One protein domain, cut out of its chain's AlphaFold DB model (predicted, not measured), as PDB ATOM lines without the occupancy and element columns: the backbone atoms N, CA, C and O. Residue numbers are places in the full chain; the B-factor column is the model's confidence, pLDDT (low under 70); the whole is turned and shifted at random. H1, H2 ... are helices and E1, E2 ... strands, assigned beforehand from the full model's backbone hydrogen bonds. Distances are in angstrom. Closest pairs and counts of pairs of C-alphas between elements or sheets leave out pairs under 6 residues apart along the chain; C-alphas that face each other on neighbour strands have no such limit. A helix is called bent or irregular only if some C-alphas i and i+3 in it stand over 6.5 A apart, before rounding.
ATOM      1  N   ASP A   3     190.748 195.930 143.816       45.22
ATOM      2  CA  ASP A   3     189.916 195.766 144.997       45.22
ATOM      3  C   ASP A   3     189.210 197.086 145.380       45.22
ATOM      4  O   ASP A   3     189.343 197.605 146.488       45.22
ATOM      5  N   ASP A   4     188.496 197.690 144.427       45.66
ATOM      6  CA  ASP A   4     187.957 199.051 144.572       45.66
ATOM      7  C   ASP A   4     186.721 199.104 145.502       45.66
ATOM      8  O   ASP A   4     186.345 200.165 146.005       45.66
ATOM      9  N   GLY A   5     186.113 197.951 145.810       47.31
ATOM     10  CA  GLY A   5     184.950 197.847 146.698       47.31
ATOM     11  C   GLY A   5     185.262 198.132 148.171       47.31
ATOM     12  O   GLY A   5     184.495 198.825 148.842       47.31
ATOM     13  N   TYR A   6     186.412 197.677 148.683       48.19
ATOM     14  CA  TYR A   6     186.778 197.841 150.100       48.19
ATOM     15  C   TYR A   6     187.088 199.298 150.484       48.19
ATOM     16  O   TYR A   6     186.836 199.723 151.617       48.19
ATOM     17  N   ILE A   7     187.577 200.097 149.532       49.66
ATOM     18  CA  ILE A   7     187.954 201.499 149.761       49.66
ATOM     19  C   ILE A   7     186.707 202.361 150.036       49.66
ATOM     20  O   ILE A   7     186.743 203.269 150.875       49.66
ATOM     21  N   HIS A   8     185.570 202.050 149.404       54.66
ATOM     22  CA  HIS A   8     184.336 202.815 149.582       54.66
ATOM     23  C   HIS A   8     183.655 202.569 150.931       54.66
ATOM     24  O   HIS A   8     183.196 203.534 151.534       54.66
ATOM     25  N   PHE A   9     183.632 201.344 151.463       61.44
ATOM     26  CA  PHE A   9     183.061 201.085 152.797       61.44
ATOM     27  C   PHE A   9     183.887 201.731 153.917       61.44
ATOM     28  O   PHE A   9     183.332 202.289 154.870       61.44
ATOM     29  N   SER A  10     185.214 201.732 153.759       73.88
ATOM     30  CA  SER A  10     186.146 202.335 154.713       73.88
ATOM     31  C   SER A  10     185.878 203.833 154.918       73.88
ATOM     32  O   SER A  10     185.830 204.299 156.056       73.88
ATOM     33  N   ARG A  11     185.581 204.591 153.848       87.19
ATOM     34  CA  ARG A  11     185.380 206.051 153.944       87.19
ATOM     35  C   ARG A  11     184.154 206.448 154.778       87.19
ATOM     36  O   ARG A  11     184.216 207.416 155.534       87.19
ATOM     37  N   TYR A  12     183.040 205.716 154.672       89.06
ATOM     38  CA  TYR A  12     181.826 206.025 155.444       89.06
ATOM     39  C   TYR A  12     181.995 205.657 156.911       89.06
ATOM     40  O   TYR A  12     181.553 206.409 157.780       89.06
ATOM     41  N   ARG A  13     182.702 204.555 157.188       88.88
ATOM     42  CA  ARG A  13     183.079 204.181 158.550       88.88
ATOM     43  C   ARG A  13     183.990 205.236 159.173       88.88
ATOM     44  O   ARG A  13     183.700 205.716 160.262       88.88
ATOM     45  N   GLN A  14     185.043 205.649 158.468       90.81
ATOM     46  CA  GLN A  14     185.954 206.706 158.922       90.81
ATOM     47  C   GLN A  14     185.207 208.014 159.194       90.81
ATOM     48  O   GLN A  14     185.421 208.639 160.230       90.81
ATOM     49  N   LYS A  15     184.275 208.399 158.312       91.56
ATOM     50  CA  LYS A  15     183.403 209.562 158.523       91.56
ATOM     51  C   LYS A  15     182.541 209.405 159.779       91.56
ATOM     52  O   LYS A  15     182.456 210.342 160.565       91.56
ATOM     53  N   ALA A  16     181.923 208.242 159.991       91.06
ATOM     54  CA  ALA A  16     181.099 207.977 161.169       91.06
ATOM     55  C   ALA A  16     181.915 208.030 162.474       91.06
ATOM     56  O   ALA A  16     181.478 208.660 163.437       91.06
ATOM     57  N   VAL A  17     183.120 207.452 162.486       91.25
ATOM     58  CA  VAL A  17     184.066 207.532 163.613       91.25
ATOM     59  C   VAL A  17     184.472 208.982 163.882       91.25
ATOM     60  O   VAL A  17     184.365 209.456 165.010       91.25
ATOM     61  N   ALA A  18     184.876 209.723 162.845       90.69
ATOM     62  CA  ALA A  18     185.300 211.119 162.975       90.69
ATOM     63  C   ALA A  18     184.179 212.039 163.489       90.69
ATOM     64  O   ALA A  18     184.443 213.044 164.148       90.69
ATOM     65  N   LEU A  19     182.922 211.696 163.200       90.06
ATOM     66  CA  LEU A  19     181.749 212.414 163.691       90.06
ATOM     67  C   LEU A  19     181.294 211.967 165.089       90.06
ATOM     68  O   LEU A  19     180.347 212.550 165.608       90.06
ATOM     69  N   GLY A  20     181.939 210.971 165.706       89.06
ATOM     70  CA  GLY A  20     181.529 210.431 167.005       89.06
ATOM     71  C   GLY A  20     180.191 209.687 166.950       89.06
ATOM     72  O   GLY A  20     179.454 209.667 167.932       89.06
ATOM     73  N   ILE A  21     179.852 209.113 165.793       88.06
ATOM     74  CA  ILE A  21     178.637 208.311 165.602       88.06
ATOM     75  C   ILE A  21     178.897 206.866 166.029       88.06
ATOM     76  O   ILE A  21     178.040 206.245 166.636       88.06
ATOM     77  N   ILE A  22     180.074 206.314 165.750       88.25
ATOM     78  CA  ILE A  22     180.436 204.951 166.156       88.25
ATOM     79  C   ILE A  22     181.815 204.945 166.803       88.25
ATOM     80  O   ILE A  22     182.651 205.798 166.491       88.25
ATOM     81  N   ASP A  23     182.057 203.956 167.655       87.75
ATOM     82  CA  ASP A  23     183.400 203.667 168.142       87.75
ATOM     83  C   ASP A  23     184.239 202.991 167.035       87.75
ATOM     84  O   ASP A  23     183.698 202.186 166.262       87.75
ATOM     85  N   PRO A  24     185.555 203.262 166.943       86.69
ATOM     86  CA  PRO A  24     186.445 202.567 166.016       86.69
ATOM     87  C   PRO A  24     186.417 201.037 166.121       86.69
ATOM     88  O   PRO A  24     186.670 200.371 165.115       86.69
ATOM     89  N   SER A  25     186.119 200.480 167.297       85.88
ATOM     90  CA  SER A  25     186.082 199.039 167.549       85.88
ATOM     91  C   SER A  25     184.711 198.405 167.300       85.88
ATOM     92  O   SER A  25     184.600 197.184 167.356       85.88
ATOM     93  N   TRP A  26     183.656 199.190 167.059       85.44
ATOM     94  CA  TRP A  26     182.306 198.645 166.903       85.44
ATOM     95  C   TRP A  26     182.107 198.001 165.542       85.44
ATOM     96  O   TRP A  26     182.384 198.615 164.506       85.44
ATOM     97  N   GLU A  27     181.537 196.806 165.523       82.19
ATOM     98  CA  GLU A  27     180.919 196.286 164.311       82.19
ATOM     99  C   GLU A  27     179.711 197.154 163.954       82.19
ATOM    100  O   GLU A  27     178.967 197.618 164.820       82.19
ATOM    101  N   TRP A  28     179.550 197.451 162.668       82.81
ATOM    102  CA  TRP A  28     178.473 198.316 162.207       82.81
ATOM    103  C   TRP A  28     177.963 197.850 160.850       82.81
ATOM    104  O   TRP A  28     178.733 197.395 160.003       82.81
ATOM    105  N   LEU A  29     176.660 197.999 160.637       85.00
ATOM    106  CA  LEU A  29     176.029 197.722 159.355       85.00
ATOM    107  C   LEU A  29     175.834 199.040 158.607       85.00
ATOM    108  O   LEU A  29     175.058 199.900 159.040       85.00
ATOM    109  N   LEU A  30     176.539 199.207 157.485       86.19
ATOM    110  CA  LEU A  30     176.345 200.371 156.616       86.19
ATOM    111  C   LEU A  30     174.978 200.320 155.921       86.19
ATOM    112  O   LEU A  30     174.355 201.357 155.723       86.19
ATOM    113  N   ASP A  85     160.889 216.108 192.354       60.41
ATOM    114  CA  ASP A  85     160.602 216.262 190.936       60.41
ATOM    115  C   ASP A  85     159.239 216.934 190.717       60.41
ATOM    116  O   ASP A  85     158.179 216.307 190.661       60.41
ATOM    117  N   ASN A  86     159.272 218.258 190.587       55.94
ATOM    118  CA  ASN A  86     158.131 219.052 190.132       55.94
ATOM    119  C   ASN A  86     158.131 219.241 188.603       55.94
ATOM    120  O   ASN A  86     157.490 220.168 188.106       55.94
ATOM    121  N   SER A  87     158.873 218.416 187.854       55.22
ATOM    122  CA  SER A  87     159.016 218.567 186.408       55.22
ATOM    123  C   SER A  87     158.339 217.424 185.641       55.22
ATOM    124  O   SER A  87     158.760 216.276 185.677       55.22
ATOM    125  N   ASP A  88     157.282 217.748 184.892       58.47
ATOM    126  CA  ASP A  88     156.624 216.806 183.976       58.47
ATOM    127  C   ASP A  88     157.368 216.799 182.626       58.47
ATOM    128  O   ASP A  88     156.849 217.228 181.591       58.47
ATOM    129  N   VAL A  89     158.647 216.405 182.636       56.12
ATOM    130  CA  VAL A  89     159.486 216.446 181.429       56.12
ATOM    131  C   VAL A  89     159.415 215.116 180.691       56.12
ATOM    132  O   VAL A  89     159.909 214.108 181.199       56.12
ATOM    133  N   PRO A  90     158.894 215.084 179.452       60.19
ATOM    134  CA  PRO A  90     158.950 213.879 178.643       60.19
ATOM    135  C   PRO A  90     160.405 213.609 178.243       60.19
ATOM    136  O   PRO A  90     160.995 214.337 177.436       60.19
ATOM    137  N   PHE A  91     160.987 212.554 178.812       63.66
ATOM    138  CA  PHE A  91     162.306 212.052 178.438       63.66
ATOM    139  C   PHE A  91     162.170 210.870 177.463       63.66
ATOM    140  O   PHE A  91     161.225 210.093 177.594       63.66
ATOM    141  N   PRO A  92     163.061 210.714 176.462       68.44
ATOM    142  CA  PRO A  92     162.948 209.624 175.499       68.44
ATOM    143  C   PRO A  92     163.028 208.249 176.163       68.44
ATOM    144  O   PRO A  92     163.951 207.966 176.929       68.44
ATOM    145  N   LEU A  93     162.107 207.378 175.763       77.56
ATOM    146  CA  LEU A  93     162.150 205.944 176.016       77.56
ATOM    147  C   LEU A  93     162.896 205.236 174.881       77.56
ATOM    148  O   LEU A  93     162.854 205.677 173.727       77.56
ATOM    149  N   ARG A  94     163.561 204.117 175.189       81.94
ATOM    150  CA  ARG A  94     164.030 203.174 174.164       81.94
ATOM    151  C   ARG A  94     163.309 201.845 174.328       81.94
ATOM    152  O   ARG A  94     163.434 201.178 175.352       81.94
ATOM    153  N   TRP A  95     162.585 201.480 173.284       85.94
ATOM    154  CA  TRP A  95     161.896 200.208 173.158       85.94
ATOM    155  C   TRP A  95     162.827 199.215 172.469       85.94
ATOM    156  O   TRP A  95     163.175 199.411 171.303       85.94
ATOM    157  N   ASP A  96     163.218 198.160 173.176       86.75
ATOM    158  CA  ASP A  96     163.969 197.060 172.583       86.75
ATOM    159  C   ASP A  96     162.970 195.978 172.165       86.75
ATOM    160  O   ASP A  96     162.279 195.372 172.990       86.75
ATOM    161  N   VAL A  97     162.851 195.787 170.849       88.00
ATOM    162  CA  VAL A  97     161.802 194.979 170.219       88.00
ATOM    163  C   VAL A  97     162.436 193.993 169.239       88.00
ATOM    164  O   VAL A  97     163.333 194.362 168.480       88.00
ATOM    165  N   ILE A  98     161.954 192.749 169.222       88.75
ATOM    166  CA  ILE A  98     162.310 191.749 168.203       88.75
ATOM    167  C   ILE A  98     161.130 191.509 167.262       88.75
ATOM    168  O   ILE A  98     159.992 191.356 167.711       88.75
ATOM    169  N   CYS A  99     161.428 191.448 165.960       84.50
ATOM    170  CA  CYS A  99     160.502 191.015 164.912       84.50
ATOM    171  C   CYS A  99     160.638 189.511 164.700       84.50
ATOM    172  O   CYS A  99     161.748 189.024 164.481       84.50
ATOM    173  N   THR A 100     159.524 188.787 164.681       82.44
ATOM    174  CA  THR A 100     159.481 187.385 164.253       82.44
ATOM    175  C   THR A 100     158.351 187.216 163.241       82.44
ATOM    176  O   THR A 100     157.177 187.176 163.614       82.44
ATOM    177  N   GLY A 101     158.695 187.160 161.949       79.19
ATOM    178  CA  GLY A 101     157.706 187.208 160.865       79.19
ATOM    179  C   GLY A 101     156.886 188.497 160.934       79.19
ATOM    180  O   GLY A 101     157.461 189.580 161.008       79.19
ATOM    181  N   ASP A 102     155.563 188.360 161.010       79.75
ATOM    182  CA  ASP A 102     154.620 189.487 161.067       79.75
ATOM    183  C   ASP A 102     154.290 189.936 162.504       79.75
ATOM    184  O   ASP A 102     153.314 190.649 162.739       79.75
ATOM    185  N   THR A 103     155.065 189.483 163.495       81.81
ATOM    186  CA  THR A 103     154.810 189.757 164.917       81.81
ATOM    187  C   THR A 103     155.988 190.440 165.594       81.81
ATOM    188  O   THR A 103     157.146 190.189 165.257       81.81
ATOM    189  N   TRP A 104     155.685 191.268 166.594       85.62
ATOM    190  CA  TRP A 104     156.679 191.928 167.435       85.62
ATOM    191  C   TRP A 104     156.530 191.527 168.892       85.62
ATOM    192  O   TRP A 104     155.419 191.349 169.394       85.62
ATOM    193  N   GLN A 105     157.662 191.452 169.580       88.94
ATOM    194  CA  GLN A 105     157.717 191.274 171.022       88.94
ATOM    195  C   GLN A 105     158.599 192.352 171.635       88.94
ATOM    196  O   GLN A 105     159.736 192.552 171.206       88.94
ATOM    197  N   ILE A 106     158.055 193.041 172.637       89.38
ATOM    198  CA  ILE A 106     158.803 193.985 173.465       89.38
ATOM    199  C   ILE A 106     159.585 193.164 174.485       89.38
ATOM    200  O   ILE A 106     159.001 192.368 175.218       89.38
ATOM    201  N   ILE A 107     160.899 193.354 174.511       89.81
ATOM    202  CA  ILE A 107     161.808 192.644 175.417       89.81
ATOM    203  C   ILE A 107     162.135 193.519 176.610       89.81
ATOM    204  O   ILE A 107     162.150 193.051 177.745       89.81
ATOM    205  N   GLU A 108     162.385 194.796 176.345       84.81
ATOM    206  CA  GLU A 108     162.766 195.752 177.366       84.81
ATOM    207  C   GLU A 108     162.233 197.136 177.006       84.81
ATOM    208  O   GLU A 108     162.271 197.572 175.851       84.81
ATOM    209  N   VAL A 109     161.755 197.841 178.028       84.00
ATOM    210  CA  VAL A 109     161.510 199.278 177.965       84.00
ATOM    211  C   VAL A 109     162.594 199.933 178.795       84.00
ATOM    212  O   VAL A 109     162.594 199.844 180.020       84.00
ATOM    213  N   ASN A 110     163.535 200.579 178.122       77.88
ATOM    214  CA  ASN A 110     164.562 201.344 178.797       77.88
ATOM    215  C   ASN A 110     163.974 202.718 179.134       77.88
ATOM    216  O   ASN A 110     163.591 203.485 178.241       77.88
ATOM    217  N   THR A 111     163.898 203.012 180.430       72.12
ATOM    218  CA  THR A 111     163.532 204.323 180.971       72.12
ATOM    219  C   THR A 111     164.798 205.043 181.452       72.12
ATOM    220  O   THR A 111     165.760 204.425 181.918       72.12
ATOM    221  N   GLY A 112     164.839 206.368 181.301       67.81
ATOM    222  CA  GLY A 112     165.984 207.179 181.718       67.81
ATOM    223  C   GLY A 112     167.042 207.369 180.625       67.81
ATOM    224  O   GLY A 112     166.733 207.854 179.537       67.81
ATOM    225  N   TYR A 113     168.311 207.040 180.908       64.06
ATOM    226  CA  TYR A 113     169.452 207.323 180.021       64.06
ATOM    227  C   TYR A 113     169.482 206.433 178.765       64.06
ATOM    228  O   TYR A 113     170.270 205.501 178.625       64.06
ATOM    229  N   CYS A 114     168.623 206.763 177.804       67.44
ATOM    230  CA  CYS A 114     168.460 206.045 176.541       67.44
ATOM    231  C   CYS A 114     169.174 206.725 175.370       67.44
ATOM    232  O   CYS A 114     168.831 206.501 174.206       67.44
ATOM    233  N   LEU A 115     170.169 207.575 175.659       64.75
ATOM    234  CA  LEU A 115     170.746 208.461 174.654       64.75
ATOM    235  C   LEU A 115     171.303 207.682 173.461       64.75
ATOM    236  O   LEU A 115     171.159 208.154 172.341       64.75
ATOM    237  N   GLY A 116     171.846 206.475 173.649       63.75
ATOM    238  CA  GLY A 116     172.351 205.639 172.552       63.75
ATOM    239  C   GLY A 116     171.340 205.387 171.419       63.75
ATOM    240  O   GLY A 116     171.741 205.342 170.258       63.75
ATOM    241  N   GLY A 117     170.035 205.328 171.716       64.69
ATOM    242  CA  GLY A 117     168.984 205.159 170.702       64.69
ATOM    243  C   GLY A 117     168.850 206.361 169.757       64.69
ATOM    244  O   GLY A 117     168.560 206.205 168.572       64.69
ATOM    245  N   LEU A 118     169.172 207.566 170.236       71.19
ATOM    246  CA  LEU A 118     169.123 208.802 169.443       71.19
ATOM    247  C   LEU A 118     170.187 208.836 168.343       71.19
ATOM    248  O   LEU A 118     170.044 209.538 167.339       71.19
ATOM    249  N   ASN A 119     171.240 208.038 168.507       77.50
ATOM    250  CA  ASN A 119     172.298 207.888 167.524       77.50
ATOM    251  C   ASN A 119     171.801 207.258 166.212       77.50
ATOM    252  O   ASN A 119     172.425 207.456 165.169       77.50
ATOM    253  N   GLY A 120     170.645 206.578 166.232       83.00
ATOM    254  CA  GLY A 120     169.972 206.082 165.032       83.00
ATOM    255  C   GLY A 120     169.783 207.175 163.975       83.00
ATOM    256  O   GLY A 120     170.068 206.937 162.804       83.00
ATOM    257  N   TYR A 121     169.436 208.405 164.388       85.94
ATOM    258  CA  TYR A 121     169.341 209.581 163.506       85.94
ATOM    259  C   TYR A 121     170.648 209.880 162.765       85.94
ATOM    260  O   TYR A 121     170.658 210.068 161.547       85.94
ATOM    261  N   ALA A 122     171.769 209.886 163.489       87.38
ATOM    262  CA  ALA A 122     173.076 210.170 162.912       87.38
ATOM    263  C   ALA A 122     173.565 209.025 162.009       87.38
ATOM    264  O   ALA A 122     174.095 209.280 160.927       87.38
ATOM    265  N   ILE A 123     173.319 207.771 162.406       88.75
ATOM    266  CA  ILE A 123     173.597 206.589 161.579       88.75
ATOM    267  C   ILE A 123     172.810 206.669 160.268       88.75
ATOM    268  O   ILE A 123     173.402 206.536 159.198       88.75
ATOM    269  N   ASN A 124     171.506 206.958 160.320       88.94
ATOM    270  CA  ASN A 124     170.662 207.035 159.128       88.94
ATOM    271  C   ASN A 124     171.122 208.130 158.155       88.94
ATOM    272  O   ASN A 124     171.061 207.939 156.947       88.94
ATOM    273  N   SER A 125     171.671 209.240 158.662       89.12
ATOM    274  CA  SER A 125     172.284 210.271 157.815       89.12
ATOM    275  C   SER A 125     173.515 209.756 157.054       89.12
ATOM    276  O   SER A 125     173.698 210.075 155.878       89.12
ATOM    277  N   ILE A 126     174.360 208.926 157.678       91.06
ATOM    278  CA  ILE A 126     175.479 208.280 156.976       91.06
ATOM    279  C   ILE A 126     174.962 207.310 155.909       91.06
ATOM    280  O   ILE A 126     175.486 207.317 154.795       91.06
ATOM    281  N   ARG A 127     173.911 206.540 156.218       90.44
ATOM    282  CA  ARG A 127     173.276 205.616 155.265       90.44
ATOM    283  C   ARG A 127     172.649 206.341 154.075       90.44
ATOM    284  O   ARG A 127     172.893 205.929 152.950       90.44
ATOM    285  N   SER A 128     171.943 207.453 154.296       90.50
ATOM    286  CA  SER A 128     171.384 208.291 153.220       90.50
ATOM    287  C   SER A 128     172.468 208.718 152.231       90.50
ATOM    288  O   SER A 128     172.360 208.435 151.045       90.50
ATOM    289  N   ASN A 129     173.588 209.259 152.730       89.81
ATOM    290  CA  ASN A 129     174.726 209.662 151.891       89.81
ATOM    291  C   ASN A 129     175.369 208.490 151.121       89.81
ATOM    292  O   ASN A 129     176.045 208.698 150.114       89.81
ATOM    293  N   PHE A 130     175.286 207.267 151.648       90.31
ATOM    294  CA  PHE A 130     175.772 206.077 150.954       90.31
ATOM    295  C   PHE A 130     174.817 205.693 149.820       90.31
ATOM    296  O   PHE A 130     175.252 205.609 148.675       90.31
ATOM    297  N   TYR A 131     173.523 205.572 150.119       90.69
ATOM    298  CA  TYR A 131     172.495 205.166 149.161       90.69
ATOM    299  C   TYR A 131     172.268 206.190 148.048       90.69
ATOM    300  O   TYR A 131     172.109 205.790 146.902       90.69
ATOM    301  N   GLU A 132     172.362 207.489 148.333       89.56
ATOM    302  CA  GLU A 132     172.320 208.544 147.307       89.56
ATOM    303  C   GLU A 132     173.378 208.343 146.210       89.56
ATOM    304  O   GLU A 132     173.171 208.738 145.066       89.56
ATOM    305  N   LEU A 133     174.512 207.713 146.544       87.25
ATOM    306  CA  LEU A 133     175.614 207.474 145.614       87.25
ATOM    307  C   LEU A 133     175.594 206.076 144.990       87.25
ATOM    308  O   LEU A 133     176.050 205.922 143.860       87.25
ATOM    309  N   THR A 134     175.128 205.056 145.713       87.62
ATOM    310  CA  THR A 134     175.192 203.659 145.249       87.62
ATOM    311  C   THR A 134     173.872 203.120 144.717       87.62
ATOM    312  O   THR A 134     173.882 202.212 143.891       87.62
ATOM    313  N   CYS A 135     172.744 203.638 145.202       87.50
ATOM    314  CA  CYS A 135     171.395 203.163 144.894       87.50
ATOM    315  C   CYS A 135     170.402 204.345 144.854       87.50
ATOM    316  O   CYS A 135     169.476 204.382 145.666       87.50
ATOM    317  N   PRO A 136     170.578 205.324 143.945       87.44
ATOM    318  CA  PRO A 136     169.784 206.559 143.940       87.44
ATOM    319  C   PRO A 136     168.278 206.322 143.751       87.44
ATOM    320  O   PRO A 136     167.472 207.104 144.249       87.44
ATOM    321  N   ASP A 137     167.897 205.225 143.092       91.81
ATOM    322  CA  ASP A 137     166.496 204.845 142.871       91.81
ATOM    323  C   ASP A 137     165.831 204.206 144.104       91.81
ATOM    324  O   ASP A 137     164.620 203.993 144.114       91.81
ATOM    325  N   ASN A 138     166.604 203.900 145.153       86.06
ATOM    326  CA  ASN A 138     166.109 203.330 146.404       86.06
ATOM    327  C   ASN A 138     166.616 204.143 147.611       86.06
ATOM    328  O   ASN A 138     167.491 203.684 148.349       86.06
ATOM    329  N   PRO A 139     166.136 205.385 147.799       85.81
ATOM    330  CA  PRO A 139     166.616 206.251 148.864       85.81
ATOM    331  C   PRO A 139     166.215 205.726 150.247       85.81
ATOM    332  O   PRO A 139     165.135 205.178 150.452       85.81
ATOM    333  N   ILE A 140     167.078 205.972 151.234       88.06
ATOM    334  CA  ILE A 140     166.793 205.655 152.634       88.06
ATOM    335  C   ILE A 140     165.652 206.534 153.147       88.06
ATOM    336  O   ILE A 140     165.719 207.762 153.062       88.06
ATOM    337  N   THR A 141     164.644 205.911 153.762       85.62
ATOM    338  CA  THR A 141     163.558 206.631 154.434       85.62
ATOM    339  C   THR A 141     164.125 207.567 155.511       85.62
ATOM    340  O   THR A 141     164.833 207.115 156.422       85.62
ATOM    341  N   PRO A 142     163.832 208.879 155.449       84.25
ATOM    342  CA  PRO A 142     164.243 209.811 156.486       84.25
ATOM    343  C   PRO A 142     163.584 209.463 157.818       84.25
ATOM    344  O   PRO A 142     162.377 209.246 157.887       84.25
ATOM    345  N   ILE A 143     164.369 209.477 158.890       82.56
ATOM    346  CA  ILE A 143     163.841 209.344 160.249       82.56
ATOM    347  C   ILE A 143     163.714 210.716 160.903       82.56
ATOM    348  O   ILE A 143     164.503 211.630 160.634       82.56
ATOM    349  N   GLN A 144     162.696 210.868 161.752       82.12
ATOM    350  CA  GLN A 144     162.459 212.109 162.486       82.12
ATOM    351  C   GLN A 144     163.696 212.490 163.310       82.12
ATOM    352  O   GLN A 144     164.454 211.625 163.737       82.12
ATOM    353  N   ASN A 145     163.924 213.791 163.515       84.69
ATOM    354  CA  ASN A 145     165.070 214.280 164.279       84.69
ATOM    355  C   ASN A 145     164.715 214.341 165.776       84.69
ATOM    356  O   ASN A 145     164.105 215.329 166.200       84.69
ATOM    357  N   PRO A 146     165.124 213.355 166.596       80.50
ATOM    358  CA  PRO A 146     164.724 213.324 167.996       80.50
ATOM    359  C   PRO A 146     165.394 214.438 168.814       80.50
ATOM    360  O   PRO A 146     164.824 214.917 169.786       80.50
ATOM    361  N   PHE A 147     166.568 214.927 168.393       83.06
ATOM    362  CA  PHE A 147     167.258 216.041 169.052       83.06
ATOM    363  C   PHE A 147     166.469 217.345 168.925       83.06
ATOM    364  O   PHE A 147     166.486 218.181 169.825       83.06
ATOM    365  N   ARG A 148     165.769 217.546 167.801       84.19
ATOM    366  CA  ARG A 148     164.895 218.710 167.614       84.19
ATOM    367  C   ARG A 148     163.726 218.683 168.590       84.19
ATOM    368  O   ARG A 148     163.465 219.708 169.213       84.19
ATOM    369  N   GLU A 149     163.053 217.547 168.709       79.88
ATOM    370  CA  GLU A 149     161.899 217.413 169.597       79.88
ATOM    371  C   GLU A 149     162.317 217.491 171.066       79.88
ATOM    372  O   GLU A 149     161.727 218.258 171.822       79.88
ATOM    373  N   MET A 150     163.428 216.846 171.436       79.31
ATOM    374  CA  MET A 150     164.009 216.981 172.773       79.31
ATOM    375  C   MET A 150     164.321 218.443 173.108       79.31
ATOM    376  O   MET A 150     163.919 218.926 174.158       79.31
ATOM    377  N   ARG A 151     164.976 219.193 172.214       80.19
ATOM    378  CA  ARG A 151     165.226 220.626 172.444       80.19
ATOM    379  C   ARG A 151     163.945 221.435 172.619       80.19
ATOM    380  O   ARG A 151     163.912 222.321 173.466       80.19
ATOM    381  N   ARG A 152     162.929 221.173 171.790       79.38
ATOM    382  CA  ARG A 152     161.639 221.869 171.860       79.38
ATOM    383  C   ARG A 152     160.997 221.645 173.224       79.38
ATOM    384  O   ARG A 152     160.629 222.621 173.868       79.38
ATOM    385  N   ASN A 153     160.959 220.398 173.680       76.62
ATOM    386  CA  ASN A 153     160.413 220.043 174.984       76.62
ATOM    387  C   ASN A 153     161.237 220.668 176.113       76.62
ATOM    388  O   ASN A 153     160.678 221.316 176.979       76.62
ATOM    389  N   LEU A 154     162.567 220.589 176.064       75.25
ATOM    390  CA  LEU A 154     163.415 221.168 177.110       75.25
ATOM    391  C   LEU A 154     163.354 222.700 177.173       75.25
ATOM    392  O   LEU A 154     163.514 223.272 178.246       75.25
ATOM    393  N   SER A 155     163.083 223.377 176.054       74.00
ATOM    394  CA  SER A 155     162.960 224.841 176.022       74.00
ATOM    395  C   SER A 155     161.744 225.395 176.770       74.00
ATOM    396  O   SER A 155     161.701 226.596 177.024       74.00
ATOM    397  N   THR A 156     160.765 224.555 177.127       72.38
ATOM    398  CA  THR A 156     159.636 224.975 177.974       72.38
ATOM    399  C   THR A 156     160.009 225.022 179.457       72.38
ATOM    400  O   THR A 156     159.296 225.651 180.233       72.38
ATOM    401  N   ILE A 157     161.120 224.384 179.839       69.81
ATOM    402  CA  ILE A 157     161.555 224.225 181.233       69.81
ATOM    403  C   ILE A 157     162.818 225.043 181.500       69.81
ATOM    404  O   ILE A 157     162.920 225.730 182.513       69.81
ATOM    405  N   VAL A 158     163.774 224.984 180.575       71.38
ATOM    406  CA  VAL A 158     165.086 225.612 180.711       71.38
ATOM    407  C   VAL A 158     165.046 227.005 180.095       71.38
ATOM    408  O   VAL A 158     164.741 227.166 178.906       71.38
ATOM    409  N   LYS A 159     165.355 228.034 180.889       67.62
ATOM    410  CA  LYS A 159     165.342 229.419 180.419       67.62
ATOM    411  C   LYS A 159     166.525 229.690 179.495       67.62
ATOM    412  O   LYS A 159     167.513 228.961 179.390       67.62
ATOM    413  N   ARG A 160     166.410 230.805 178.777       65.00
ATOM    414  CA  ARG A 160     167.437 231.300 177.862       65.00
ATOM    415  C   ARG A 160     168.774 231.460 178.605       65.00
ATOM    416  O   ARG A 160     168.802 232.127 179.631       65.00
ATOM    417  N   HIS A 161     169.866 230.949 178.027       62.34
ATOM    418  CA  HIS A 161     171.247 231.038 178.538       62.34
ATOM    419  C   HIS A 161     171.612 230.117 179.707       62.34
ATOM    420  O   HIS A 161     172.746 230.169 180.183       62.34
ATOM    421  N   GLU A 162     170.708 229.237 180.123       75.56
ATOM    422  CA  GLU A 162     171.025 228.204 181.101       75.56
ATOM    423  C   GLU A 162     171.779 227.043 180.437       75.56
ATOM    424  O   GLU A 162     171.660 226.782 179.227       75.56
ATOM    425  N   ILE A 163     172.588 226.355 181.242       78.75
ATOM    426  CA  ILE A 163     173.224 225.112 180.825       78.75
ATOM    427  C   ILE A 163     172.396 223.907 181.256       78.75
ATOM    428  O   ILE A 163     171.849 223.883 182.351       78.75
ATOM    429  N   VAL A 164     172.380 222.881 180.407       81.19
ATOM    430  CA  VAL A 164     171.885 221.547 180.750       81.19
ATOM    431  C   VAL A 164     173.089 220.615 180.841       81.19
ATOM    432  O   VAL A 164     173.682 220.281 179.803       81.19
ATOM    433  N   PRO A 165     173.510 220.219 182.052       81.62
ATOM    434  CA  PRO A 165     174.566 219.232 182.196       81.62
ATOM    435  C   PRO A 165     174.070 217.884 181.663       81.62
ATOM    436  O   PRO A 165     172.920 217.534 181.870       81.62
ATOM    437  N   ILE A 166     174.927 217.131 180.977       82.44
ATOM    438  CA  ILE A 166     174.709 215.732 180.593       82.44
ATOM    439  C   ILE A 166     175.766 214.922 181.330       82.44
ATOM    440  O   ILE A 166     176.948 214.957 180.969       82.44
ATOM    441  N   ILE A 167     175.344 214.265 182.406       79.69
ATOM    442  CA  ILE A 167     176.254 213.600 183.334       79.69
ATOM    443  C   ILE A 167     176.393 212.134 182.972       79.69
ATOM    444  O   ILE A 167     175.421 211.456 182.658       79.69
ATOM    445  N   GLU A 168     177.627 211.660 183.032       80.38
ATOM    446  CA  GLU A 168     177.974 210.260 182.888       80.38
ATOM    447  C   GLU A 168     179.004 209.886 183.963       80.38
ATOM    448  O   GLU A 168     179.732 210.728 184.502       80.38
ATOM    449  N   THR A 169     179.050 208.602 184.291       82.50
ATOM    450  CA  THR A 169     180.084 208.006 185.137       82.50
ATOM    451  C   THR A 169     181.473 208.184 184.510       82.50
ATOM    452  O   THR A 169     181.584 208.248 183.287       82.50
ATOM    453  N   PRO A 170     182.571 208.255 185.281       81.44
ATOM    454  CA  PRO A 170     183.915 208.302 184.700       81.44
ATOM    455  C   PRO A 170     184.191 207.152 183.715       81.44
ATOM    456  O   PRO A 170     184.766 207.368 182.647       81.44
ATOM    457  N   GLU A 171     183.731 205.945 184.043       80.81
ATOM    458  CA  GLU A 171     183.870 204.739 183.228       80.81
ATOM    459  C   GLU A 171     183.040 204.836 181.941       80.81
ATOM    460  O   GLU A 171     183.557 204.625 180.839       80.81
ATOM    461  N   GLY A 172     181.764 205.212 182.065       81.12
ATOM    462  CA  GLY A 172     180.871 205.435 180.932       81.12
ATOM    463  C   GLY A 172     181.362 206.564 180.032       81.12
ATOM    464  O   GLY A 172     181.311 206.440 178.813       81.12
ATOM    465  N   TYR A 173     181.942 207.622 180.599       81.00
ATOM    466  CA  TYR A 173     182.512 208.734 179.846       81.00
ATOM    467  C   TYR A 173     183.755 208.286 179.069       81.00
ATOM    468  O   TYR A 173     183.953 208.700 177.927       81.00
ATOM    469  N   GLY A 174     184.565 207.394 179.647       82.19
ATOM    470  CA  GLY A 174     185.675 206.746 178.947       82.19
ATOM    471  C   GLY A 174     185.207 205.904 177.757       82.19
ATOM    472  O   GLY A 174     185.795 205.986 176.681       82.19
ATOM    473  N   LYS A 175     184.117 205.145 177.926       82.31
ATOM    474  CA  LYS A 175     183.591 204.234 176.897       82.31
ATOM    475  C   LYS A 175     182.750 204.927 175.819       82.31
ATOM    476  O   LYS A 175     182.837 204.576 174.650       82.31
ATOM    477  N   TYR A 176     181.928 205.900 176.198       82.81
ATOM    478  CA  TYR A 176     180.912 206.532 175.347       82.81
ATOM    479  C   TYR A 176     181.161 208.030 175.129       82.81
ATOM    480  O   TYR A 176     180.327 208.732 174.556       82.81
ATOM    481  N   GLY A 177     182.325 208.544 175.533       84.00
ATOM    482  CA  GLY A 177     182.683 209.956 175.389       84.00
ATOM    483  C   GLY A 177     182.656 210.457 173.942       84.00
ATOM    484  O   GLY A 177     182.327 211.620 173.700       84.00
ATOM    485  N   PHE A 178     182.955 209.595 172.962       85.69
ATOM    486  CA  PHE A 178     182.823 209.931 171.537       85.69
ATOM    487  C   PHE A 178     181.365 210.258 171.174       85.69
ATOM    488  O   PHE A 178     181.102 211.264 170.512       85.69
ATOM    489  N   TYR A 179     180.428 209.454 171.680       85.62
ATOM    490  CA  TYR A 179     179.002 209.602 171.448       85.62
ATOM    491  C   TYR A 179     178.452 210.824 172.184       85.62
ATOM    492  O   TYR A 179     177.766 211.646 171.582       85.62
ATOM    493  N   LEU A 180     178.829 211.010 173.452       86.06
ATOM    494  CA  LEU A 180     178.455 212.181 174.251       86.06
ATOM    495  C   LEU A 180     178.849 213.501 173.579       86.06
ATOM    496  O   LEU A 180     178.063 214.449 173.556       86.06
ATOM    497  N   LYS A 181     180.046 213.566 172.984       87.12
ATOM    498  CA  LYS A 181     180.493 214.741 172.220       87.12
ATOM    499  C   LYS A 181     179.593 215.006 171.014       87.12
ATOM    500  O   LYS A 181     179.216 216.156 170.782       87.12
ATOM    501  N   ASN A 182     179.231 213.966 170.264       87.06
ATOM    502  CA  ASN A 182     178.319 214.097 169.131       87.06
ATOM    503  C   ASN A 182     176.899 214.483 169.580       87.06
ATOM    504  O   ASN A 182     176.307 215.396 169.011       87.06
ATOM    505  N   PHE A 183     176.385 213.868 170.647       86.56
ATOM    506  CA  PHE A 183     175.102 214.208 171.260       86.56
ATOM    507  C   PHE A 183     175.045 215.695 171.629       86.56
ATOM    508  O   PHE A 183     174.160 216.414 171.167       86.56
ATOM    509  N   VAL A 184     176.031 216.188 172.385       88.19
ATOM    510  CA  VAL A 184     176.113 217.603 172.780       88.19
ATOM    511  C   VAL A 184     176.214 218.512 171.559       88.19
ATOM    512  O   VAL A 184     175.538 219.537 171.501       88.19
ATOM    513  N   LYS A 185     177.010 218.135 170.551       89.12
ATOM    514  CA  LYS A 185     177.096 218.874 169.286       89.12
ATOM    515  C   LYS A 185     175.722 218.989 168.627       89.12
ATOM    516  O   LYS A 185     175.341 220.094 168.258       89.12
ATOM    517  N   LEU A 186     174.982 217.886 168.496       87.19
ATOM    518  CA  LEU A 186     173.651 217.849 167.881       87.19
ATOM    519  C   LEU A 186     172.618 218.635 168.691       87.19
ATOM    520  O   LEU A 186     171.813 219.357 168.100       87.19
ATOM    521  N   MET A 187     172.664 218.550 170.022       85.25
ATOM    522  CA  MET A 187     171.800 219.319 170.920       85.25
ATOM    523  C   MET A 187     172.103 220.820 170.897       85.25
ATOM    524  O   MET A 187     171.181 221.614 171.017       85.25
ATOM    525  N   ASN A 188     173.346 221.226 170.642       88.06
ATOM    526  CA  ASN A 188     173.740 222.637 170.580       88.06
ATOM    527  C   ASN A 188     173.641 223.266 169.178       88.06
ATOM    528  O   ASN A 188     173.963 224.440 169.017       88.06
ATOM    529  N   GLN A 189     173.202 222.531 168.146       85.88
ATOM    530  CA  GLN A 189     173.114 223.069 166.775       85.88
ATOM    531  C   GLN A 189     172.142 224.245 166.632       85.88
ATOM    532  O   GLN A 189     172.322 225.087 165.752       85.88
ATOM    533  N   LYS A 190     171.065 224.262 167.424       75.94
ATOM    534  CA  LYS A 190     170.000 225.270 167.363       75.94
ATOM    535  C   LYS A 190     169.414 225.458 168.757       75.94
ATOM    536  O   LYS A 190     169.094 224.466 169.393       75.94
ATOM    537  N   GLY A 191     169.195 226.697 169.184       68.88
ATOM    538  CA  GLY A 191     168.515 227.005 170.445       68.88
ATOM    539  C   GLY A 191     169.318 227.934 171.348       68.88
ATOM    540  O   GLY A 191     170.448 228.295 171.041       68.88
ATOM    541  N   ASN A 192     168.698 228.330 172.459       72.75
ATOM    542  CA  ASN A 192     169.291 229.235 173.447       72.75
ATOM    543  C   ASN A 192     169.722 228.524 174.744       72.75
ATOM    544  O   ASN A 192     170.123 229.192 175.695       72.75
ATOM    545  N   VAL A 193     169.582 227.198 174.784       76.94
ATOM    546  CA  VAL A 193     169.976 226.325 175.893       76.94
ATOM    547  C   VAL A 193     171.285 225.658 175.513       76.94
ATOM    548  O   VAL A 193     171.422 225.184 174.382       76.94
ATOM    549  N   GLN A 194     172.241 225.620 176.439       84.06
ATOM    550  CA  GLN A 194     173.544 225.030 176.172       84.06
ATOM    551  C   GLN A 194     173.716 223.697 176.899       84.06
ATOM    552  O   GLN A 194     173.867 223.637 178.112       84.06
ATOM    553  N   PHE A 195     173.801 222.619 176.136       85.75
ATOM    554  CA  PHE A 195     174.098 221.291 176.652       85.75
ATOM    555  C   PHE A 195     175.602 221.144 176.879       85.75
ATOM    556  O   PHE A 195     176.409 221.522 176.023       85.75
ATOM    557  N   VAL A 196     175.995 220.593 178.027       87.88
ATOM    558  CA  VAL A 196     177.404 220.406 178.396       87.88
ATOM    559  C   VAL A 196     177.585 219.013 178.985       87.88
ATOM    560  O   VAL A 196     176.995 218.703 180.008       87.88
ATOM    561  N   ALA A 197     178.415 218.166 178.372       87.50
ATOM    562  CA  ALA A 197     178.694 216.832 178.910       87.50
ATOM    563  C   ALA A 197     179.868 216.837 179.896       87.50
ATOM    564  O   ALA A 197     180.878 217.517 179.671       87.50
ATOM    565  N   GLY A 198     179.781 216.007 180.931       86.88
ATOM    566  CA  GLY A 198     180.844 215.802 181.911       86.88
ATOM    567  C   GLY A 198     180.526 214.685 182.898       86.88
ATOM    568  O   GLY A 198     179.671 213.842 182.643       86.88
ATOM    569  N   THR A 199     181.240 214.689 184.014       86.31
ATOM    570  CA  THR A 199     181.090 213.730 185.112       86.31
ATOM    571  C   THR A 199     180.714 214.452 186.400       86.31
ATOM    572  O   THR A 199     180.771 215.679 186.473       86.31
ATOM    573  N   LEU A 200     180.401 213.704 187.459       84.38
ATOM    574  CA  LEU A 200     180.152 214.288 188.784       84.38
ATOM    575  C   LEU A 200     181.340 215.107 189.326       84.38
ATOM    576  O   LEU A 200     181.139 216.009 190.129       84.38
ATOM    577  N   ARG A 201     182.568 214.846 188.856       87.44
ATOM    578  CA  ARG A 201     183.772 215.602 189.254       87.44
ATOM    579  C   ARG A 201     183.843 217.006 188.656       87.44
ATOM    580  O   ARG A 201     184.678 217.794 189.075       87.44
ATOM    581  N   ASP A 202     183.017 217.291 187.654       89.19
ATOM    582  CA  ASP A 202     182.957 218.600 187.003       89.19
ATOM    583  C   ASP A 202     182.010 219.576 187.727       89.19
ATOM    584  O   ASP A 202     181.881 220.729 187.298       89.19
ATOM    585  N   PHE A 203     181.331 219.111 188.783       88.06
ATOM    586  CA  PHE A 203     180.552 219.968 189.663       88.06
ATOM    587  C   PHE A 203     181.443 220.630 190.707       88.06
ATOM    588  O   PHE A 203     182.330 219.999 191.279       88.06
ATOM    589  N   ASP A 204     181.137 221.889 190.978       87.62
ATOM    590  CA  ASP A 204     181.674 222.647 192.096       87.62
ATOM    591  C   ASP A 204     180.493 223.236 192.873       87.62
ATOM    592  O   ASP A 204     179.534 223.729 192.275       87.62
ATOM    593  N   PHE A 205     180.527 223.118 194.194       84.38
ATOM    594  CA  PHE A 205     179.424 223.503 195.067       84.38
ATOM    595  C   PHE A 205     179.920 224.534 196.070       84.38
ATOM    596  O   PHE A 205     180.885 224.299 196.796       84.38
ATOM    597  N   THR A 206     179.223 225.660 196.133       77.62
ATOM    598  CA  THR A 206     179.336 226.621 197.230       77.62
ATOM    599  C   THR A 206     178.103 226.510 198.122       77.62
ATOM    600  O   THR A 206     177.134 225.832 197.776       77.62
ATOM    601  N   ASP A 207     178.105 227.216 199.252       72.06
ATOM    602  CA  ASP A 207     176.982 227.214 200.198       72.06
ATOM    603  C   ASP A 207     175.646 227.668 199.575       72.06
ATOM    604  O   ASP A 207     174.584 227.375 200.118       72.06
ATOM    605  N   SER A 208     175.678 228.376 198.440       73.94
ATOM    606  CA  SER A 208     174.488 228.933 197.787       73.94
ATOM    607  C   SER A 208     174.321 228.549 196.317       73.94
ATOM    608  O   SER A 208     173.285 228.860 195.731       73.94
ATOM    609  N   GLN A 209     175.313 227.913 195.685       73.94
ATOM    610  CA  GLN A 209     175.306 227.706 194.235       73.94
ATOM    611  C   GLN A 209     175.928 226.372 193.831       73.94
ATOM    612  O   GLN A 209     176.940 225.934 194.373       73.94
ATOM    613  N   ALA A 210     175.347 225.765 192.798       81.44
ATOM    614  CA  ALA A 210     175.961 224.672 192.062       81.44
ATOM    615  C   ALA A 210     176.534 225.208 190.745       81.44
ATOM    616  O   ALA A 210     175.861 225.904 189.982       81.44
ATOM    617  N   MET A 211     177.777 224.856 190.461       85.12
ATOM    618  CA  MET A 211     178.484 225.181 189.232       85.12
ATOM    619  C   MET A 211     178.813 223.883 188.499       85.12
ATOM    620  O   MET A 211     179.118 222.869 189.117       85.12
ATOM    621  N   PHE A 212     178.807 223.912 187.170       88.12
ATOM    622  CA  PHE A 212     179.250 222.796 186.340       88.12
ATOM    623  C   PHE A 212     180.174 223.293 185.240       88.12
ATOM    624  O   PHE A 212     179.788 224.127 184.416       88.12
ATOM    625  N   LYS A 213     181.423 222.814 185.243       89.25
ATOM    626  CA  LYS A 213     182.491 223.305 184.350       89.25
ATOM    627  C   LYS A 213     182.609 224.836 184.344       89.25
ATOM    628  O   LYS A 213     182.692 225.461 183.285       89.25
ATOM    629  N   GLY A 214     182.576 225.433 185.538       86.31
ATOM    630  CA  GLY A 214     182.711 226.880 185.741       86.31
ATOM    631  C   GLY A 214     181.490 227.706 185.330       86.31
ATOM    632  O   GLY A 214     181.601 228.919 185.181       86.31
ATOM    633  N   ARG A 215     180.327 227.078 185.126       85.56
ATOM    634  CA  ARG A 215     179.080 227.756 184.750       85.56
ATOM    635  C   ARG A 215     178.009 227.517 185.798       85.56
ATOM    636  O   ARG A 215     177.849 226.387 186.244       85.56
ATOM    637  N   LEU A 216     177.273 228.568 186.143       77.44
ATOM    638  CA  LEU A 216     176.187 228.487 187.112       77.44
ATOM    639  C   LEU A 216     175.081 227.566 186.600       77.44
ATOM    640  O   LEU A 216     174.582 227.739 185.485       77.44
ATOM    641  N   LEU A 217     174.716 226.586 187.422       73.19
ATOM    642  CA  LEU A 217     173.578 225.720 187.170       73.19
ATOM    643  C   LEU A 217     172.311 226.396 187.669       73.19
ATOM    644  O   LEU A 217     172.029 226.457 188.861       73.19
ATOM    645  N   LEU A 218     171.548 226.879 186.700       59.50
ATOM    646  CA  LEU A 218     170.237 227.476 186.872       59.50
ATOM    647  C   LEU A 218     169.144 226.537 186.316       59.50
ATOM    648  O   LEU A 218     168.144 227.088 185.897       59.50
ATOM    649  N   ALA A 219     169.320 225.190 186.285       51.84
ATOM    650  CA  ALA A 219     168.914 224.188 185.251       51.84
ATOM    651  C   ALA A 219     169.029 222.665 185.623       51.84
ATOM    652  O   ALA A 219     169.855 222.008 184.994       51.84
ATOM    653  N   LEU A 220     168.227 222.066 186.534       49.50
ATOM    654  CA  LEU A 220     168.070 220.598 186.826       49.50
ATOM    655  C   LEU A 220     166.958 220.019 185.968       49.50
ATOM    656  O   LEU A 220     165.825 220.499 185.985       49.50
ATOM    657  N   LEU A 221     167.259 218.914 185.311       46.97
ATOM    658  CA  LEU A 221     166.269 218.044 184.699       46.97
ATOM    659  C   LEU A 221     166.485 216.665 185.312       46.97
ATOM    660  O   LEU A 221     167.558 216.083 185.179       46.97
ATOM    661  N   GLN A 222     165.513 216.142 186.045       46.12
ATOM    662  CA  GLN A 222     165.687 214.832 186.662       46.12
ATOM    663  C   GLN A 222     165.541 213.747 185.591       46.12
ATOM    664  O   GLN A 222     164.565 213.715 184.849       46.12
ATOM    665  N   ILE A 223     166.535 212.860 185.478       41.16
ATOM    666  CA  ILE A 223     166.430 211.642 184.668       41.16
ATOM    667  C   ILE A 223     166.717 210.466 185.592       41.16
ATOM    668  O   ILE A 223     167.872 210.142 185.871       41.16
ATOM    669  N   ALA A 224     165.666 209.811 186.073       34.69
ATOM    670  CA  ALA A 224     165.818 208.566 186.809       34.69
ATOM    671  C   ALA A 224     166.181 207.435 185.834       34.69
ATOM    672  O   ALA A 224     165.447 207.147 184.891       34.69
ATOM    673  N   GLN A 225     167.324 206.784 186.056       34.47
ATOM    674  CA  GLN A 225     167.620 205.480 185.468       34.47
ATOM    675  C   GLN A 225     166.984 204.423 186.369       34.47
ATOM    676  O   GLN A 225     167.229 204.454 187.569       34.47
ATOM    677  N   MET A 226     166.212 203.486 185.818       28.45
ATOM    678  CA  MET A 226     165.841 202.248 186.507       28.45
ATOM    679  C   MET A 226     166.654 201.114 185.884       28.45
ATOM    680  O   MET A 226     166.401 200.736 184.747       28.45
ATOM    681  N   SER A 227     167.655 200.580 186.589       29.89
ATOM    682  CA  SER A 227     168.311 199.331 186.176       29.89
ATOM    683  C   SER A 227     168.236 198.320 187.312       29.89
ATOM    684  O   SER A 227     168.520 198.654 188.460       29.89
ATOM    685  N   ALA A 228     167.830 197.094 186.992       29.00
ATOM    686  CA  ALA A 228     167.455 196.086 187.976       29.00
ATOM    687  C   ALA A 228     168.632 195.431 188.729       29.00
ATOM    688  O   ALA A 228     168.365 194.621 189.605       29.00
ATOM    689  N   ASN A 229     169.908 195.716 188.416       28.61
ATOM    690  CA  ASN A 229     171.014 194.857 188.881       28.61
ATOM    691  C   ASN A 229     172.399 195.510 189.083       28.61
ATOM    692  O   ASN A 229     173.418 194.834 188.965       28.61
ATOM    693  N   SER A 230     172.496 196.789 189.446       24.41
ATOM    694  CA  SER A 230     173.766 197.326 189.967       24.41
ATOM    695  C   SER A 230     173.563 198.650 190.685       24.41
ATOM    696  O   SER A 230     172.717 199.438 190.277       24.41
ATOM    697  N   ILE A 231     174.359 198.866 191.737       27.75
ATOM    698  CA  ILE A 231     174.556 200.119 192.483       27.75
ATOM    699  C   ILE A 231     174.218 201.332 191.602       27.75
ATOM    700  O   ILE A 231     174.919 201.619 190.631       27.75
ATOM    701  N   PHE A 232     173.105 202.000 191.918       32.34
ATOM    702  CA  PHE A 232     172.607 203.137 191.151       32.34
ATOM    703  C   PHE A 232     173.626 204.279 191.185       32.34
ATOM    704  O   PHE A 232     173.953 204.792 192.254       32.34
ATOM    705  N   ASN A 233     174.074 204.711 190.007       28.91
ATOM    706  CA  ASN A 233     174.587 206.060 189.813       28.91
ATOM    707  C   ASN A 233     173.395 206.930 189.398       28.91
ATOM    708  O   ASN A 233     172.959 206.824 188.251       28.91
ATOM    709  N   PRO A 234     172.820 207.761 190.285       33.72
ATOM    710  CA  PRO A 234     171.864 208.759 189.836       33.72
ATOM    711  C   PRO A 234     172.576 209.682 188.841       33.72
ATOM    712  O   PRO A 234     173.564 210.338 189.176       33.72
ATOM    713  N   ILE A 235     172.085 209.741 187.604       35.34
ATOM    714  CA  ILE A 235     172.426 210.834 186.695       35.34
ATOM    715  C   ILE A 235     171.641 212.048 187.192       35.34
ATOM    716  O   ILE A 235     170.481 212.264 186.854       35.34
ATOM    717  N   ILE A 236     172.279 212.818 188.070       34.44
ATOM    718  CA  ILE A 236     171.788 214.113 188.536       34.44
ATOM    719  C   ILE A 236     172.067 215.119 187.411       34.44
ATOM    720  O   ILE A 236     173.224 215.477 187.203       34.44
TER     721      ILE A 236
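This is residues 3 to 30 and 85 to 236 of the 248 residues of an uncharacterized protein of Photorhabdus luminescens (UniProt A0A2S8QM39). An elongated body has H1 and H2 side by side at one end, H4 near its middle, and at the other end a small parallel pair of strands, E3 and E4, with the little hairpin E5 and E6 beyond. H4 packs on E4, H3 meets H2 and H4, and the longer hairpin of E1 and E2 makes an arm to one side, whose tip, residues 99 to 104, sticks out free. The printed part has 180 residues, with four named helices and six named strands in the order H1 E1 E2 H2 H3 E3 H4 E4 E5 E6. The class is mixed, helices and strands, in three two-stranded sheets: E1 with E2 and E5 with E6 are antiparallel, E3 with E4 is parallel. The whole is only just compact, close to loose, with a radius of gyration of the C-alphas of 18.8 A and spans of 64 by 37 by 31 A.

H1, residues 4 to 18, touches H2, residues 115 to 134, with its residues 12 to 16 alone; the closest C-alphas, of Tyr 12 and Ile 126, are 6.9 A apart. The two helices run opposite ways at a shallow tilt of 32 degrees, only just short of steep. E1, residues 94 to 100, and E2, residues 103 to 110, form a hairpin, with N 96 and O 108 at 2.9 A and N 100 and O 103 at 2.8 A, within hydrogen-bond range. E2 bends by 52 degrees at residue 107. H2 and H3, residues 146 to 154, form a helical hairpin; they only just touch, with 3 pairs of C-alphas within 8 A, the closest being Leu 118 and Pro 146 at 6.5 A. Their tilt is steep at 37 degrees, only just past shallow. H4, residues 170 to 187, touches H2 at a steep tilt of 59 degrees, the same way, with the closest C-alphas, of Gly 116 and Tyr 179, 7.8 A apart. H4 and H3 touch about perpendicular, at 85 degrees, and the closest C-alphas, of Phe 147 and Met 187, are 5.9 A apart. E3, residues 163 to 167, H4 and E4, residues 194 to 198, make a strand-helix-strand unit, two parallel neighbour strands with a helix between them in the chain, and its crossover is right-handed. Between E3 and E4, N 164 and O 194 are 2.8 A apart, within hydrogen-bond range. The closest C-alphas of H4 and E4, of Val 184 and Phe 195, are 5.7 A apart. E5, residues 203 to 205, and E6, residues 210 to 212, form a hairpin, with N 211 and O 204 within hydrogen-bond range at 2.8 A. Every O i to N i+4 pair is within hydrogen-bond range in H3, against 8 of 11 in H1, 11 of 16 in H2 and 12 of 14 in H4.

H1 begins at C-alpha 4, at (187.957, 199.051, 144.572), and is 22.2 A long. E1 spans 19.2 A and E2 20.5 A. H2, the longest helix at 20 residues, spans 30.1 A and ends at C-alpha 134, at (175.192, 203.659, 145.249). H3 and E3 are shorter. H4 spans 21.4 A and is irregular: C-alphas 175 and 178 are 7.9 A apart, with a kink of 79 degrees near residue 177. After E4 and E5, E6 ends at C-alpha 212, at (179.250, 222.796, 186.340).

The two C-alphas farthest apart, of Asp 3 and Asp 207, are 64.8 A apart. Residues 31 to 84 are cut out, and C-alphas 30 and 85 are 41.0 A apart across the cut. The link from H2 to H3, 11 residues, is long. Residues 213 to 236 hold no named element. The mean pLDDT of the printed part is 75.6; 45 residues are under 70, among them residues 3 to 9, 85 to 92 and 218 to 236.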